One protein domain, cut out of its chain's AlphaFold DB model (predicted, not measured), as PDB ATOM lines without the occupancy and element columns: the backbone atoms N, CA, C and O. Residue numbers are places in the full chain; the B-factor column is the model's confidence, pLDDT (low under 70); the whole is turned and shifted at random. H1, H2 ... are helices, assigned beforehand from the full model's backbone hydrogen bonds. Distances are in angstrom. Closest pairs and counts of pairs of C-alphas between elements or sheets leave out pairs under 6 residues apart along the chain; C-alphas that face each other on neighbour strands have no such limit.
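AT A GLANCE: This is residues 260 to 358 and 369 to 392 of the 658 residues of the protein "MyTH4 domain-containing protein" of Eimeria maxima (UniProt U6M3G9). Two lobes of three helices stand side by side: long H5 forms an up-and-down bundle with H4 and H6, neighbours in the chain running against each other, and H1, H2 and H3 make a cluster in which H1 and H2 run crosswise to H5. Residues 353 to 358 stick out. The printed part has 123 residues with six named helices, H1 to H6 in order, which hold 97 of them; its class is all helix, and it is only just compact, close to loose, with a radius of gyration of the C-alphas of 16.0 A and spans of 48 by 43 by 23 A.

IN THESE COORDINATES: H5, residues 332 to 357, begins at C-alpha (-47.722, 46.566, 56.097) and measures 37.8 A; H4, 311 to 326, 22.4 A; H6, 371 to 387, 24.1 A, ending at (-58.090, 48.677, 60.631). H1 is 260 to 272, H2 276 to 288, H3 296 to 307.

HOW THE PARTS SIT: Hairpin H4 and H5 touch, closest C-alphas Gly 321 and Leu 338, 5.8 A. H6 touches H4 (Ala 377 and Ile 322, C-alphas 5.7 A). H1 touches H3 (Ser 271 and Ala 301, C-alphas 5.5 A). H2 and H5 are close but not clearly touching, about perpendicular at 90 degrees. In each helix every O i to N i+4 pair is within hydrogen-bond range.

THE WHOLE: Residues 359 to 368 are cut out, C-alphas 358 and 369 being 18.9 A apart. Residues 321 to 330 and 383 to 392 are among those under pLDDT 70.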
ATOM      1  N   LEU A 260     -24.762  48.042  45.012       74.19
ATOM      2  CA  LEU A 260     -25.495  47.014  44.261       74.19
ATOM      3  C   LEU A 260     -26.226  46.060  45.207       74.19
ATOM      4  O   LEU A 260     -27.367  45.712  44.949       74.19
ATOM      5  N   ASN A 261     -25.639  45.699  46.351       76.81
ATOM      6  CA  ASN A 261     -26.322  44.887  47.363       76.81
ATOM      7  C   ASN A 261     -27.508  45.619  48.014       76.81
ATOM      8  O   ASN A 261     -28.485  44.997  48.430       76.81
ATOM      9  N   LYS A 262     -27.448  46.950  48.138       78.38
ATOM     10  CA  LYS A 262     -28.616  47.752  48.533       78.38
ATOM     11  C   LYS A 262     -29.657  47.771  47.410       78.38
ATOM     12  O   LYS A 262     -30.829  47.539  47.671       78.38
ATOM     13  N   PHE A 263     -29.211  47.961  46.176       81.06
ATOM     14  CA  PHE A 263     -30.054  48.003  44.989       81.06
ATOM     15  C   PHE A 263     -30.803  46.679  44.746       81.06
ATOM     16  O   PHE A 263     -32.010  46.679  44.530       81.06
ATOM     17  N   LEU A 264     -30.121  45.536  44.851       79.94
ATOM     18  CA  LEU A 264     -30.715  44.206  44.697       79.94
ATOM     19  C   LEU A 264     -31.720  43.889  45.811       79.94
ATOM     20  O   LEU A 264     -32.720  43.229  45.554       79.94
ATOM     21  N   ARG A 265     -31.506  44.399  47.032       81.75
ATOM     22  CA  ARG A 265     -32.502  44.291  48.110       81.75
ATOM     23  C   ARG A 265     -33.776  45.066  47.797       81.75
ATOM     24  O   ARG A 265     -34.856  44.535  48.028       81.75
ATOM     25  N   GLU A 266     -33.659  46.267  47.234       84.06
ATOM     26  CA  GLU A 266     -34.831  47.019  46.764       84.06
ATOM     27  C   GLU A 266     -35.538  46.297  45.607       84.06
ATOM     28  O   GLU A 266     -36.762  46.247  45.581       84.06
ATOM     29  N   LEU A 267     -34.793  45.644  44.705       83.88
ATOM     30  CA  LEU A 267     -35.376  44.834  43.628       83.88
ATOM     31  C   LEU A 267     -36.167  43.633  44.170       83.88
ATOM     32  O   LEU A 267     -37.288  43.378  43.731       83.88
ATOM     33  N   VAL A 268     -35.610  42.913  45.148       83.00
ATOM     34  CA  VAL A 268     -36.294  41.792  45.814       83.00
ATOM     35  C   VAL A 268     -37.533  42.282  46.562       83.00
ATOM     36  O   VAL A 268     -38.584  41.647  46.487       83.00
ATOM     37  N   LYS A 269     -37.443  43.436  47.232       84.12
ATOM     38  CA  LYS A 269     -38.578  44.058  47.917       84.12
ATOM     39  C   LYS A 269     -39.694  44.426  46.934       84.12
ATOM     40  O   LYS A 269     -40.825  43.990  47.140       84.12
ATOM     41  N   ALA A 270     -39.377  45.124  45.844       85.19
ATOM     42  CA  ALA A 270     -40.338  45.473  44.795       85.19
ATOM     43  C   ALA A 270     -40.983  44.223  44.175       85.19
ATOM     44  O   ALA A 270     -42.196  44.182  43.973       85.19
ATOM     45  N   SER A 271     -40.195  43.160  43.964       83.31
ATOM     46  CA  SER A 271     -40.705  41.872  43.484       83.31
ATOM     47  C   SER A 271     -41.677  41.224  44.472       83.31
ATOM     48  O   SER A 271     -42.703  40.706  44.047       83.31
ATOM     49  N   SER A 272     -41.379  41.256  45.776       81.06
ATOM     50  CA  SER A 272     -42.260  40.693  46.812       81.06
ATOM     51  C   SER A 272     -43.559  41.488  46.987       81.06
ATOM     52  O   SER A 272     -44.608  40.909  47.252       81.06
ATOM     53  N   GLN A 273     -43.503  42.805  46.784       86.31
ATOM     54  CA  GLN A 273     -44.646  43.714  46.904       86.31
ATOM     55  C   GLN A 273     -45.418  43.882  45.588       86.31
ATOM     56  O   GLN A 273     -46.348  44.683  45.541       86.31
ATOM     57  N   CYS A 274     -45.043  43.152  44.530       87.75
ATOM     58  CA  CYS A 274     -45.666  43.232  43.207       87.75
ATOM     59  C   CYS A 274     -45.757  44.673  42.655       87.75
ATOM     60  O   CYS A 274     -46.720  45.026  41.979       87.75
ATOM     61  N   ASP A 275     -44.754  45.506  42.946       90.00
ATOM     62  CA  ASP A 275     -44.704  46.906  42.518       90.00
ATOM     63  C   ASP A 275     -44.161  47.013  41.086       90.00
ATOM     64  O   ASP A 275     -42.959  46.898  40.838       90.00
ATOM     65  N   VAL A 276     -45.063  47.209  40.127       89.75
ATOM     66  CA  VAL A 276     -44.742  47.248  38.694       89.75
ATOM     67  C   VAL A 276     -43.874  48.452  38.329       89.75
ATOM     68  O   VAL A 276     -42.922  48.297  37.562       89.75
ATOM     69  N   GLU A 277     -44.154  49.627  38.893       89.12
ATOM     70  CA  GLU A 277     -43.416  50.861  38.598       89.12
ATOM     71  C   GLU A 277     -41.986  50.771  39.135       89.12
ATOM     72  O   GLU A 277     -41.019  51.028  38.406       89.12
ATOM     73  N   ALA A 278     -41.831  50.320  40.384       88.00
ATOM     74  CA  ALA A 278     -40.517  50.125  40.983       88.00
ATOM     75  C   ALA A 278     -39.719  49.033  40.255       88.00
ATOM     76  O   ALA A 278     -38.527  49.214  40.003       88.00
ATOM     77  N   LEU A 279     -40.354  47.921  39.862       88.38
ATOM     78  CA  LEU A 279     -39.696  46.864  39.087       88.38
ATOM     79  C   LEU A 279     -39.195  47.376  37.733       88.38
ATOM     80  O   LEU A 279     -38.043  47.121  37.380       88.38
ATOM     81  N   GLN A 280     -40.013  48.121  36.986       89.81
ATOM     82  CA  GLN A 280     -39.605  48.702  35.701       89.81
ATOM     83  C   GLN A 280     -38.444  49.688  35.869       89.81
ATOM     84  O   GLN A 280     -37.447  49.598  35.145       89.81
ATOM     85  N   PHE A 281     -38.534  50.580  36.858       91.19
ATOM     86  CA  PHE A 281     -37.486  51.549  37.161       91.19
ATOM     87  C   PHE A 281     -36.164  50.864  37.529       91.19
ATOM     88  O   PHE A 281     -35.113  51.173  36.958       91.19
ATOM     89  N   LEU A 282     -36.205  49.898  38.451       86.69
ATOM     90  CA  LEU A 282     -35.013  49.205  38.932       86.69
ATOM     91  C   LEU A 282     -34.381  48.333  37.836       86.69
ATOM     92  O   LEU A 282     -33.159  48.318  37.693       86.69
ATOM     93  N   LEU A 283     -35.186  47.656  37.012       86.38
ATOM     94  CA  LEU A 283     -34.685  46.861  35.887       86.38
ATOM     95  C   LEU A 283     -34.082  47.729  34.771       86.38
ATOM     96  O   LEU A 283     -33.099  47.313  34.156       86.38
ATOM     97  N   SER A 284     -34.619  48.930  34.525       87.31
ATOM     98  CA  SER A 284     -34.015  49.892  33.589       87.31
ATOM     99  C   SER A 284     -32.647  50.348  34.088       87.31
ATOM    100  O   SER A 284     -31.660  50.250  33.368       87.31
ATOM    101  N   ARG A 285     -32.555  50.745  35.362       84.50
ATOM    102  CA  ARG A 285     -31.295  51.199  35.966       84.50
ATOM    103  C   ARG A 285     -30.221  50.112  36.010       84.50
ATOM    104  O   ARG A 285     -29.047  50.428  35.859       84.50
ATOM    105  N   LEU A 286     -30.599  48.844  36.184       81.12
ATOM    106  CA  LEU A 286     -29.656  47.717  36.114       81.12
ATOM    107  C   LEU A 286     -29.118  47.486  34.707       81.12
ATOM    108  O   LEU A 286     -27.948  47.135  34.559       81.12
ATOM    109  N   ARG A 287     -29.964  47.690  33.692       82.38
ATOM    110  CA  ARG A 287     -29.561  47.619  32.287       82.38
ATOM    111  C   ARG A 287     -28.563  48.724  31.957       82.38
ATOM    112  O   ARG A 287     -27.524  48.431  31.376       82.38
ATOM    113  N   ASP A 288     -28.846  49.950  32.394       81.00
ATOM    114  CA  ASP A 288     -27.965  51.107  32.192       81.00
ATOM    115  C   ASP A 288     -26.628  50.945  32.933       81.00
ATOM    116  O   ASP A 288     -25.586  51.385  32.457       81.00
ATOM    117  N   ALA A 289     -26.647  50.275  34.090       77.94
ATOM    118  CA  ALA A 289     -25.462  49.973  34.889       77.94
ATOM    119  C   ALA A 289     -24.662  48.750  34.392       77.94
ATOM    120  O   ALA A 289     -23.674  48.384  35.026       77.94
ATOM    121  N   GLY A 290     -25.082  48.090  33.305       72.25
ATOM    122  CA  GLY A 290     -24.370  46.942  32.732       72.25
ATOM    123  C   GLY A 290     -24.346  45.693  33.623       72.25
ATOM    124  O   GLY A 290     -23.497  44.823  33.435       72.25
ATOM    125  N   VAL A 291     -25.257  45.578  34.598       74.31
ATOM    126  CA  VAL A 291     -25.302  44.423  35.507       74.31
ATOM    127  C   VAL A 291     -25.783  43.185  34.735       74.31
ATOM    128  O   VAL A 291     -26.803  43.259  34.044       74.31
ATOM    129  N   PRO A 292     -25.106  42.024  34.856       70.12
ATOM    130  CA  PRO A 292     -25.452  40.836  34.086       70.12
ATOM    131  C   PRO A 292     -26.882  40.358  34.371       70.12
ATOM    132  O   PRO A 292     -27.261  40.078  35.511       70.12
ATOM    133  N   THR A 293     -27.659  40.196  33.299       65.25
ATOM    134  CA  THR A 293     -29.068  39.760  33.303       65.25
ATOM    135  C   THR A 293     -29.276  38.329  33.800       65.25
ATOM    136  O   THR A 293     -30.398  37.956  34.123       65.25
ATOM    137  N   GLY A 294     -28.207  37.533  33.904       67.12
ATOM    138  CA  GLY A 294     -28.237  36.163  34.421       67.12
ATOM    139  C   GLY A 294     -28.306  36.045  35.950       67.12
ATOM    140  O   GLY A 294     -28.373  34.927  36.461       67.12
ATOM    141  N   ARG A 295     -28.279  37.156  36.705       75.94
ATOM    142  CA  ARG A 295     -28.433  37.116  38.169       75.94
ATOM    143  C   ARG A 295     -29.855  36.712  38.560       75.94
ATOM    144  O   ARG A 295     -30.836  37.186  37.987       75.94
ATOM    145  N   ARG A 296     -29.966  35.857  39.580       78.56
ATOM    146  CA  ARG A 296     -31.232  35.251  40.020       78.56
ATOM    147  C   ARG A 296     -32.299  36.294  40.353       78.56
ATOM    148  O   ARG A 296     -33.445  36.131  39.952       78.56
ATOM    149  N   GLU A 297     -31.934  37.353  41.065       80.06
ATOM    150  CA  GLU A 297     -32.847  38.416  41.499       80.06
ATOM    151  C   GLU A 297     -33.440  39.162  40.299       80.06
ATOM    152  O   GLU A 297     -34.632  39.461  40.274       80.06
ATOM    153  N   VAL A 298     -32.614  39.402  39.277       81.50
ATOM    154  CA  VAL A 298     -33.012  40.068  38.030       81.50
ATOM    155  C   VAL A 298     -33.958  39.180  37.228       81.50
ATOM    156  O   VAL A 298     -34.988  39.658  36.759       81.50
ATOM    157  N   LEU A 299     -33.660  37.882  37.128       80.44
ATOM    158  CA  LEU A 299     -34.523  36.916  36.446       80.44
ATOM    159  C   LEU A 299     -35.888  36.777  37.130       80.44
ATOM    160  O   LEU A 299     -36.909  36.757  36.446       80.44
ATOM    161  N   VAL A 300     -35.920  36.723  38.467       79.56
ATOM    162  CA  VAL A 300     -37.175  36.667  39.234       79.56
ATOM    163  C   VAL A 300     -37.985  37.943  39.024       79.56
ATOM    164  O   VAL A 300     -39.162  37.852  38.694       79.56
ATOM    165  N   ALA A 301     -37.363  39.120  39.119       81.75
ATOM    166  CA  ALA A 301     -38.029  40.399  38.885       81.75
ATOM    167  C   ALA A 301     -38.599  40.523  37.458       81.75
ATOM    168  O   ALA A 301     -39.744  40.934  37.275       81.75
ATOM    169  N   GLN A 302     -37.837  40.116  36.436       85.75
ATOM    170  CA  GLN A 302     -38.297  40.089  35.041       85.75
ATOM    171  C   GLN A 302     -39.443  39.095  34.824       85.75
ATOM    172  O   GLN A 302     -40.370  39.357  34.056       85.75
ATOM    173  N   GLN A 303     -39.378  37.938  35.480       85.56
ATOM    174  CA  GLN A 303     -40.439  36.943  35.424       85.56
ATOM    175  C   GLN A 303     -41.708  37.446  36.116       85.56
ATOM    176  O   GLN A 303     -42.794  37.280  35.564       85.56
ATOM    177  N   GLN A 304     -41.572  38.098  37.271       86.25
ATOM    178  CA  GLN A 304     -42.688  38.681  38.009       86.25
ATOM    179  C   GLN A 304     -43.377  39.766  37.183       86.25
ATOM    180  O   GLN A 304     -44.591  39.734  37.025       86.25
ATOM    181  N   LEU A 305     -42.607  40.661  36.557       87.44
ATOM    182  CA  LEU A 305     -43.148  41.716  35.701       87.44
ATOM    183  C   LEU A 305     -43.946  41.158  34.509       87.44
ATOM    184  O   LEU A 305     -45.004  41.685  34.182       87.44
ATOM    185  N   ARG A 306     -43.479  40.061  33.893       85.94
ATOM    186  CA  ARG A 306     -44.212  39.369  32.815       85.94
ATOM    187  C   ARG A 306     -45.492  38.694  33.302       85.94
ATOM    188  O   ARG A 306     -46.480  38.658  32.580       85.94
ATOM    189  N   ARG A 307     -45.492  38.144  34.515       84.81
ATOM    190  CA  ARG A 307     -46.692  37.522  35.089       84.81
ATOM    191  C   ARG A 307     -47.734  38.562  35.497       84.81
ATOM    192  O   ARG A 307     -48.914  38.343  35.276       84.81
ATOM    193  N   LEU A 308     -47.305  39.726  35.983       87.31
ATOM    194  CA  LEU A 308     -48.187  40.842  36.345       87.31
ATOM    195  C   LEU A 308     -48.898  41.501  35.145       87.31
ATOM    196  O   LEU A 308     -49.769  42.342  35.348       87.31
ATOM    197  N   SER A 309     -48.559  41.139  33.901       86.06
ATOM    198  CA  SER A 309     -49.353  41.502  32.715       86.06
ATOM    199  C   SER A 309     -50.463  40.501  32.369       86.06
ATOM    200  O   SER A 309     -51.305  40.809  31.531       86.06
ATOM    201  N   ASP A 310     -50.484  39.321  32.994       85.44
ATOM    202  CA  ASP A 310     -51.495  38.288  32.761       85.44
ATOM    203  C   ASP A 310     -52.665  38.442  33.746       85.44
ATOM    204  O   ASP A 310     -52.488  38.410  34.967       85.44
ATOM    205  N   ALA A 311     -53.880  38.590  33.212       82.88
ATOM    206  CA  ALA A 311     -55.098  38.735  34.004       82.88
ATOM    207  C   ALA A 311     -55.384  37.499  34.876       82.88
ATOM    208  O   ALA A 311     -55.803  37.644  36.022       82.88
ATOM    209  N   SER A 312     -55.105  36.291  34.377       81.06
ATOM    210  CA  SER A 312     -55.358  35.049  35.119       81.06
ATOM    211  C   SER A 312     -54.429  34.896  36.328       81.06
ATOM    212  O   SER A 312     -54.846  34.439  37.394       81.06
ATOM    213  N   TYR A 313     -53.180  35.345  36.187       83.19
ATOM    214  CA  TYR A 313     -52.210  35.386  37.275       83.19
ATOM    215  C   TYR A 313     -52.612  36.411  38.342       83.19
ATOM    216  O   TYR A 313     -52.623  36.092  39.529       83.19
ATOM    217  N   LEU A 314     -53.011  37.616  37.920       83.94
ATOM    218  CA  LEU A 314     -53.492  38.660  38.828       83.94
ATOM    219  C   LEU A 314     -54.728  38.215  39.617       83.94
ATOM    220  O   LEU A 314     -54.822  38.508  40.803       83.94
ATOM    221  N   GLU A 315     -55.652  37.472  39.002       82.12
ATOM    222  CA  GLU A 315     -56.804  36.905  39.712       82.12
ATOM    223  C   GLU A 315     -56.402  35.958  40.844       82.12
ATOM    224  O   GLU A 315     -56.974  36.036  41.931       82.12
ATOM    225  N   GLY A 316     -55.424  35.078  40.610       73.38
ATOM    226  CA  GLY A 316     -54.911  34.173  41.640       73.38
ATOM    227  C   GLY A 316     -54.281  34.932  42.808       73.38
ATOM    228  O   GLY A 316     -54.641  34.709  43.962       73.38
ATOM    229  N   GLU A 317     -53.410  35.890  42.501       81.62
ATOM    230  CA  GLU A 317     -52.701  36.701  43.499       81.62
ATOM    231  C   GLU A 317     -53.651  37.604  44.306       81.62
ATOM    232  O   GLU A 317     -53.475  37.776  45.512       81.62
ATOM    233  N   LEU A 318     -54.696  38.152  43.671       80.12
ATOM    234  CA  LEU A 318     -55.735  38.923  44.360       80.12
ATOM    235  C   LEU A 318     -56.542  38.046  45.323       80.12
ATOM    236  O   LEU A 318     -56.796  38.468  46.449       80.12
ATOM    237  N   LYS A 319     -56.917  36.822  44.918       77.69
ATOM    238  CA  LYS A 319     -57.614  35.873  45.803       77.69
ATOM    239  C   LYS A 319     -56.757  35.513  47.018       77.69
ATOM    240  O   LYS A 319     -57.266  35.531  48.136       77.69
ATOM    241  N   GLU A 320     -55.466  35.248  46.822       74.19
ATOM    242  CA  GLU A 320     -54.535  35.001  47.929       74.19
ATOM    243  C   GLU A 320     -54.412  36.212  48.862       74.19
ATOM    244  O   GLU A 320     -54.483  36.058  50.080       74.19
ATOM    245  N   GLY A 321     -54.291  37.424  48.310       66.44
ATOM    246  CA  GLY A 321     -54.225  38.655  49.097       66.44
ATOM    247  C   GLY A 321     -55.482  38.905  49.937       66.44
ATOM    248  O   GLY A 321     -55.373  39.259  51.110       66.44
ATOM    249  N   ILE A 322     -56.673  38.652  49.382       68.44
ATOM    250  CA  ILE A 322     -57.948  38.740  50.117       68.44
ATOM    251  C   ILE A 322     -57.973  37.747  51.288       68.44
ATOM    252  O   ILE A 322     -58.365  38.106  52.400       68.44
ATOM    253  N   ILE A 323     -57.545  36.501  51.062       62.44
ATOM    254  CA  ILE A 323     -57.507  35.462  52.103       62.44
ATOM    255  C   ILE A 323     -56.539  35.859  53.221       62.44
ATOM    256  O   ILE A 323     -56.896  35.817  54.396       62.44
ATOM    257  N   LEU A 324     -55.332  36.298  52.860       62.81
ATOM    258  CA  LEU A 324     -54.312  36.699  53.828       62.81
ATOM    259  C   LEU A 324     -54.780  37.857  54.716       62.81
ATOM    260  O   LEU A 324     -54.583  37.810  55.929       62.81
ATOM    261  N   LEU A 325     -55.439  38.869  54.139       64.00
ATOM    262  CA  LEU A 325     -55.941  40.005  54.914       64.00
ATOM    263  C   LEU A 325     -57.175  39.670  55.760       64.00
ATOM    264  O   LEU A 325     -57.333  40.214  56.850       64.00
ATOM    265  N   SER A 326     -58.028  38.751  55.302       55.56
ATOM    266  CA  SER A 326     -59.240  38.349  56.034       55.56
ATOM    267  C   SER A 326     -58.976  37.412  57.222       55.56
ATOM    268  O   SER A 326     -59.841  37.283  58.086       55.56
ATOM    269  N   TRP A 327     -57.797  36.784  57.313       50.41
ATOM    270  CA  TRP A 327     -57.432  35.856  58.400       50.41
ATOM    271  C   TRP A 327     -56.548  36.465  59.508       50.41
ATOM    272  O   TRP A 327     -56.114  35.750  60.409       50.41
ATOM    273  N   GLY A 328     -56.331  37.785  59.506       45.41
ATOM    274  CA  GLY A 328     -55.923  38.537  60.706       45.41
ATOM    275  C   GLY A 328     -54.422  38.649  61.015       45.41
ATOM    276  O   GLY A 328     -54.062  39.329  61.972       45.41
ATOM    277  N   SER A 329     -53.519  38.072  60.216       45.88
ATOM    278  CA  SER A 329     -52.073  38.344  60.307       45.88
ATOM    279  C   SER A 329     -51.644  39.307  59.200       45.88
ATOM    280  O   SER A 329     -51.095  38.891  58.182       45.88
ATOM    281  N   VAL A 330     -51.934  40.596  59.378       63.44
ATOM    282  CA  VAL A 330     -51.704  41.614  58.346       63.44
ATOM    283  C   VAL A 330     -50.382  42.344  58.581       63.44
ATOM    284  O   VAL A 330     -50.231  43.048  59.578       63.44
ATOM    285  N   SER A 331     -49.420  42.221  57.659       71.69
ATOM    286  CA  SER A 331     -48.238  43.092  57.651       71.69
ATOM    287  C   SER A 331     -48.433  44.296  56.723       71.69
ATOM    288  O   SER A 331     -49.146  44.228  55.722       71.69
ATOM    289  N   ALA A 332     -47.730  45.401  56.992       76.44
ATOM    290  CA  ALA A 332     -47.722  46.566  56.097       76.44
ATOM    291  C   ALA A 332     -47.223  46.225  54.674       76.44
ATOM    292  O   ALA A 332     -47.592  46.887  53.701       76.44
ATOM    293  N   ALA A 333     -46.394  45.182  54.538       73.06
ATOM    294  CA  ALA A 333     -45.945  44.687  53.241       73.06
ATOM    295  C   ALA A 333     -47.069  43.971  52.477       73.06
ATOM    296  O   ALA A 333     -47.133  44.120  51.258       73.06
ATOM    297  N   ASP A 334     -47.971  43.274  53.173       78.44
ATOM    298  CA  ASP A 334     -49.116  42.581  52.570       78.44
ATOM    299  C   ASP A 334     -50.196  43.569  52.111       78.44
ATOM    300  O   ASP A 334     -50.720  43.429  51.007       78.44
ATOM    301  N   ILE A 335     -50.446  44.629  52.894       82.44
ATOM    302  CA  ILE A 335     -51.314  45.754  52.491       82.44
ATOM    303  C   ILE A 335     -50.754  46.422  51.228       82.44
ATOM    304  O   ILE A 335     -51.464  46.603  50.238       82.44
ATOM    305  N   SER A 336     -49.450  46.729  51.227       85.94
ATOM    306  CA  SER A 336     -48.777  47.331  50.066       85.94
ATOM    307  C   SER A 336     -48.852  46.422  48.835       85.94
ATOM    308  O   SER A 336     -49.116  46.896  47.733       85.94
ATOM    309  N   ARG A 337     -48.667  45.108  49.022       86.81
ATOM    310  CA  ARG A 337     -48.776  44.110  47.953       86.81
ATOM    311  C   ARG A 337     -50.184  44.076  47.365       86.81
ATOM    312  O   ARG A 337     -50.309  44.142  46.145       86.81
ATOM    313  N   LEU A 338     -51.232  44.022  48.193       87.75
ATOM    314  CA  LEU A 338     -52.610  44.012  47.695       87.75
ATOM    315  C   LEU A 338     -52.960  45.321  46.974       87.75
ATOM    316  O   LEU A 338     -53.546  45.281  45.894       87.75
ATOM    317  N   SER A 339     -52.541  46.468  47.513       92.38
ATOM    318  CA  SER A 339     -52.721  47.775  46.867       92.38
ATOM    319  C   SER A 339     -52.077  47.819  45.476       92.38
ATOM    320  O   SER A 339     -52.716  48.218  44.497       92.38
ATOM    321  N   ASN A 340     -50.839  47.336  45.349       91.31
ATOM    322  CA  ASN A 340     -50.131  47.279  44.071       91.31
ATOM    323  C   ASN A 340     -50.783  46.304  43.078       91.31
ATOM    324  O   ASN A 340     -50.932  46.635  41.900       91.31
ATOM    325  N   LEU A 341     -51.240  45.140  43.551       90.75
ATOM    326  CA  LEU A 341     -51.977  44.177  42.730       90.75
ATOM    327  C   LEU A 341     -53.303  44.754  42.220       90.75
ATOM    328  O   LEU A 341     -53.619  44.582  41.045       90.75
ATOM    329  N   ILE A 342     -54.053  45.484  43.055       90.38
ATOM    330  CA  ILE A 342     -55.297  46.158  42.649       90.38
ATOM    331  C   ILE A 342     -55.009  47.202  41.572       90.38
ATOM    332  O   ILE A 342     -55.684  47.210  40.542       90.38
ATOM    333  N   LYS A 343     -53.994  48.056  41.766       93.69
ATOM    334  CA  LYS A 343     -53.589  49.059  40.765       93.69
ATOM    335  C   LYS A 343     -53.273  48.396  39.427       93.69
ATOM    336  O   LYS A 343     -53.854  48.766  38.405       93.69
ATOM    337  N   GLN A 344     -52.434  47.362  39.438       92.81
ATOM    338  CA  GLN A 344     -52.051  46.660  38.220       92.81
ATOM    339  C   GLN A 344     -53.241  45.960  37.550       92.81
ATOM    340  O   GLN A 344     -53.427  46.084  36.341       92.81
ATOM    341  N   ALA A 345     -54.091  45.282  38.321       89.19
ATOM    342  CA  ALA A 345     -55.285  44.624  37.802       89.19
ATOM    343  C   ALA A 345     -56.281  45.614  37.188       89.19
ATOM    344  O   ALA A 345     -56.833  45.340  36.124       89.19
ATOM    345  N   THR A 346     -56.455  46.801  37.778       90.12
ATOM    346  CA  THR A 346     -57.286  47.850  37.167       90.12
ATOM    347  C   THR A 346     -56.707  48.371  35.852       90.12
ATOM    348  O   THR A 346     -57.462  48.567  34.901       90.12
ATOM    349  N   ALA A 347     -55.383  48.535  35.760       89.12
ATOM    350  CA  ALA A 347     -54.715  48.978  34.539       89.12
ATOM    351  C   ALA A 347     -54.807  47.932  33.414       89.12
ATOM    352  O   ALA A 347     -55.138  48.276  32.279       89.12
ATOM    353  N   VAL A 348     -54.577  46.652  33.729       87.75
ATOM    354  CA  VAL A 348     -54.677  45.541  32.765       87.75
ATOM    355  C   VAL A 348     -56.111  45.377  32.265       87.75
ATOM    356  O   VAL A 348     -56.324  45.252  31.059       87.75
ATOM    357  N   THR A 349     -57.108  45.444  33.153       86.19
ATOM    358  CA  THR A 349     -58.521  45.379  32.750       86.19
ATOM    359  C   THR A 349     -58.916  46.581  31.889       86.19
ATOM    360  O   THR A 349     -59.575  46.395  30.869       86.19
ATOM    361  N   ALA A 350     -58.473  47.799  32.220       85.62
ATOM    362  CA  ALA A 350     -58.736  48.983  31.397       85.62
ATOM    363  C   ALA A 350     -58.117  48.862  29.991       85.62
ATOM    364  O   ALA A 350     -58.796  49.111  28.997       85.62
ATOM    365  N   ALA A 351     -56.863  48.410  29.896       84.88
ATOM    366  CA  ALA A 351     -56.192  48.184  28.616       84.88
ATOM    367  C   ALA A 351     -56.892  47.102  27.774       84.88
ATOM    368  O   ALA A 351     -57.045  47.260  26.562       84.88
ATOM    369  N   ALA A 352     -57.361  46.025  28.410       81.25
ATOM    370  CA  ALA A 352     -58.095  44.957  27.739       81.25
ATOM    371  C   ALA A 352     -59.460  45.438  27.207       81.25
ATOM    372  O   ALA A 352     -59.853  45.077  26.097       81.25
ATOM    373  N   VAL A 353     -60.161  46.293  27.960       79.12
ATOM    374  CA  VAL A 353     -61.433  46.904  27.536       79.12
ATOM    375  C   VAL A 353     -61.232  47.847  26.347       79.12
ATOM    376  O   VAL A 353     -61.997  47.780  25.386       79.12
ATOM    377  N   GLU A 354     -60.192  48.681  26.364       80.25
ATOM    378  CA  GLU A 354     -59.870  49.565  25.235       80.25
ATOM    379  C   GLU A 354     -59.472  48.773  23.979       80.25
ATOM    380  O   GLU A 354     -59.937  49.078  22.880       80.25
ATOM    381  N   ALA A 355     -58.710  47.686  24.132       76.75
ATOM    382  CA  ALA A 355     -58.399  46.781  23.024       76.75
ATOM    383  C   ALA A 355     -59.658  46.105  22.442       76.75
ATOM    384  O   ALA A 355     -59.762  45.917  21.228       76.75
ATOM    385  N   ALA A 356     -60.645  45.777  23.283       70.75
ATOM    386  CA  ALA A 356     -61.911  45.184  22.853       70.75
ATOM    387  C   ALA A 356     -62.843  46.188  22.142       70.75
ATOM    388  O   ALA A 356     -63.582  45.805  21.233       70.75
ATOM    389  N   ARG A 357     -62.788  47.485  22.487       68.56
ATOM    390  CA  ARG A 357     -63.555  48.537  21.786       68.56
ATOM    391  C   ARG A 357     -63.159  48.680  20.317       68.56
ATOM    392  O   ARG A 357     -64.010  49.019  19.498       68.56
ATOM    393  N   GLY A 358     -61.902  48.393  19.978       64.31
ATOM    394  CA  GLY A 358     -61.394  48.469  18.607       64.31
ATOM    395  C   GLY A 358     -61.862  47.341  17.679       64.31
ATOM    396  O   GLY A 358     -61.779  47.492  16.464       64.31
ATOM    397  N   VAL A 369     -59.289  41.083  34.368       82.94
ATOM    398  CA  VAL A 369     -59.526  40.520  35.707       82.94
ATOM    399  C   VAL A 369     -61.009  40.640  36.050       82.94
ATOM    400  O   VAL A 369     -61.583  41.724  35.897       82.94
ATOM    401  N   ARG A 370     -61.629  39.556  36.539       79.81
ATOM    402  CA  ARG A 370     -63.055  39.573  36.899       79.81
ATOM    403  C   ARG A 370     -63.378  40.697  37.891       79.81
ATOM    404  O   ARG A 370     -62.723  40.880  38.920       79.81
ATOM    405  N   GLN A 371     -64.434  41.446  37.573       79.44
ATOM    406  CA  GLN A 371     -64.831  42.646  38.313       79.44
ATOM    407  C   GLN A 371     -65.210  42.349  39.770       79.44
ATOM    408  O   GLN A 371     -65.019  43.191  40.645       79.44
ATOM    409  N   ASP A 372     -65.728  41.155  40.043       69.38
ATOM    410  CA  ASP A 372     -66.104  40.728  41.383       69.38
ATOM    411  C   ASP A 372     -64.896  40.510  42.298       69.38
ATOM    412  O   ASP A 372     -64.913  40.958  43.444       69.38
ATOM    413  N   ILE A 373     -63.815  39.926  41.774       73.50
ATOM    414  CA  ILE A 373     -62.545  39.779  42.498       73.50
ATOM    415  C   ILE A 373     -61.943  41.156  42.793       73.50
ATOM    416  O   ILE A 373     -61.488  41.406  43.906       73.50
ATOM    417  N   LEU A 374     -61.966  42.070  41.817       81.81
ATOM    418  CA  LEU A 374     -61.455  43.432  41.993       81.81
ATOM    419  C   LEU A 374     -62.205  44.206  43.081       81.81
ATOM    420  O   LEU A 374     -61.580  44.901  43.880       81.81
ATOM    421  N   LEU A 375     -63.534  44.094  43.116       74.88
ATOM    422  CA  LEU A 375     -64.356  44.720  44.154       74.88
ATOM    423  C   LEU A 375     -64.090  44.096  45.529       74.88
ATOM    424  O   LEU A 375     -63.929  44.831  46.499       74.88
ATOM    425  N   ALA A 376     -63.966  42.768  45.610       69.81
ATOM    426  CA  ALA A 376     -63.640  42.074  46.855       69.81
ATOM    427  C   ALA A 376     -62.240  42.438  47.383       69.81
ATOM    428  O   ALA A 376     -62.069  42.633  48.583       69.81
ATOM    429  N   ALA A 377     -61.252  42.581  46.493       76.62
ATOM    430  CA  ALA A 377     -59.900  43.011  46.840       76.62
ATOM    431  C   ALA A 377     -59.873  44.449  47.366       76.62
ATOM    432  O   ALA A 377     -59.227  44.710  48.377       76.62
ATOM    433  N   LYS A 378     -60.603  45.369  46.722       82.06
ATOM    434  CA  LYS A 378     -60.744  46.754  47.196       82.06
ATOM    435  C   LYS A 378     -61.413  46.819  48.561       82.06
ATOM    436  O   LYS A 378     -60.875  47.474  49.436       82.06
ATOM    437  N   ALA A 379     -62.496  46.074  48.769       73.25
ATOM    438  CA  ALA A 379     -63.160  46.009  50.068       73.25
ATOM    439  C   ALA A 379     -62.260  45.403  51.160       73.25
ATOM    440  O   ALA A 379     -62.278  45.859  52.295       73.25
ATOM    441  N   ALA A 380     -61.446  44.392  50.830       70.75
ATOM    442  CA  ALA A 380     -60.474  43.820  51.765       70.75
ATOM    443  C   ALA A 380     -59.337  44.800  52.092       70.75
ATOM    444  O   ALA A 380     -58.885  44.843  53.234       70.75
ATOM    445  N   LEU A 381     -58.890  45.589  51.109       79.75
ATOM    446  CA  LEU A 381     -57.904  46.646  51.315       79.75
ATOM    447  C   LEU A 381     -58.488  47.786  52.151       79.75
ATOM    448  O   LEU A 381     -57.851  48.168  53.114       79.75
ATOM    449  N   GLU A 382     -59.687  48.273  51.832       75.44
ATOM    450  CA  GLU A 382     -60.396  49.302  52.603       75.44
ATOM    451  C   GLU A 382     -60.634  48.830  54.036       75.44
ATOM    452  O   GLU A 382     -60.295  49.546  54.962       75.44
ATOM    453  N   ALA A 383     -61.070  47.585  54.248       66.12
ATOM    454  CA  ALA A 383     -61.193  47.024  55.592       66.12
ATOM    455  C   ALA A 383     -59.837  46.959  56.314       66.12
ATOM    456  O   ALA A 383     -59.738  47.341  57.475       66.12
ATOM    457  N   ALA A 384     -58.768  46.513  55.647       66.19
ATOM    458  CA  ALA A 384     -57.426  46.484  56.235       66.19
ATOM    459  C   ALA A 384     -56.870  47.896  56.502       66.19
ATOM    460  O   ALA A 384     -56.151  48.105  57.481       66.19
ATOM    461  N   GLU A 385     -57.221  48.867  55.659       64.69
ATOM    462  CA  GLU A 385     -56.856  50.271  55.784       64.69
ATOM    463  C   GLU A 385     -57.690  50.983  56.852       64.69
ATOM    464  O   GLU A 385     -57.119  51.801  57.558       64.69
ATOM    465  N   ASP A 386     -58.953  50.609  57.066       48.47
ATOM    466  CA  ASP A 386     -59.834  51.041  58.158       48.47
ATOM    467  C   ASP A 386     -59.399  50.423  59.495       48.47
ATOM    468  O   ASP A 386     -59.467  51.063  60.542       48.47
ATOM    469  N   PHE A 387     -58.835  49.212  59.485       45.12
ATOM    470  CA  PHE A 387     -58.090  48.677  60.631       45.12
ATOM    471  C   PHE A 387     -56.763  49.429  60.857       45.12
ATOM    472  O   PHE A 387     -56.331  49.577  62.001       45.12
ATOM    473  N   SER A 388     -56.139  49.963  59.799       40.09
ATOM    474  CA  SER A 388     -54.971  50.863  59.884       40.09
ATOM    475  C   SER A 388     -55.339  52.347  60.106       40.09
ATOM    476  O   SER A 388     -54.475  53.179  60.387       40.09
ATOM    477  N   GLY A 389     -56.631  52.669  60.022       34.84
ATOM    478  CA  GLY A 389     -57.216  53.999  59.887       34.84
ATOM    479  C   GLY A 389     -58.610  54.017  60.507       34.84
ATOM    480  O   GLY A 389     -59.592  54.340  59.855       34.84
ATOM    481  N   GLY A 390     -58.694  53.631  61.780       27.77
ATOM    482  CA  GLY A 390     -59.968  53.426  62.460       27.77
ATOM    483  C   GLY A 390     -60.778  54.700  62.751       27.77
ATOM    484  O   GLY A 390     -60.295  55.830  62.591       27.77
ATOM    485  N   PRO A 391     -62.012  54.527  63.268       28.41
ATOM    486  CA  PRO A 391     -62.890  55.608  63.701       28.41
ATOM    487  C   PRO A 391     -62.165  56.516  64.697       28.41
ATOM    488  O   PRO A 391     -61.679  56.076  65.743       28.41
ATOM    489  N   LYS A 392     -62.110  57.813  64.382       33.34
ATOM    490  CA  LYS A 392     -61.321  58.837  65.092       33.34
ATOM    491  C   LYS A 392     -61.778  59.160  66.524       33.34
ATOM    492  O   LYS A 392     -61.385  60.192  67.057       33.34
TER     493      LYS A 392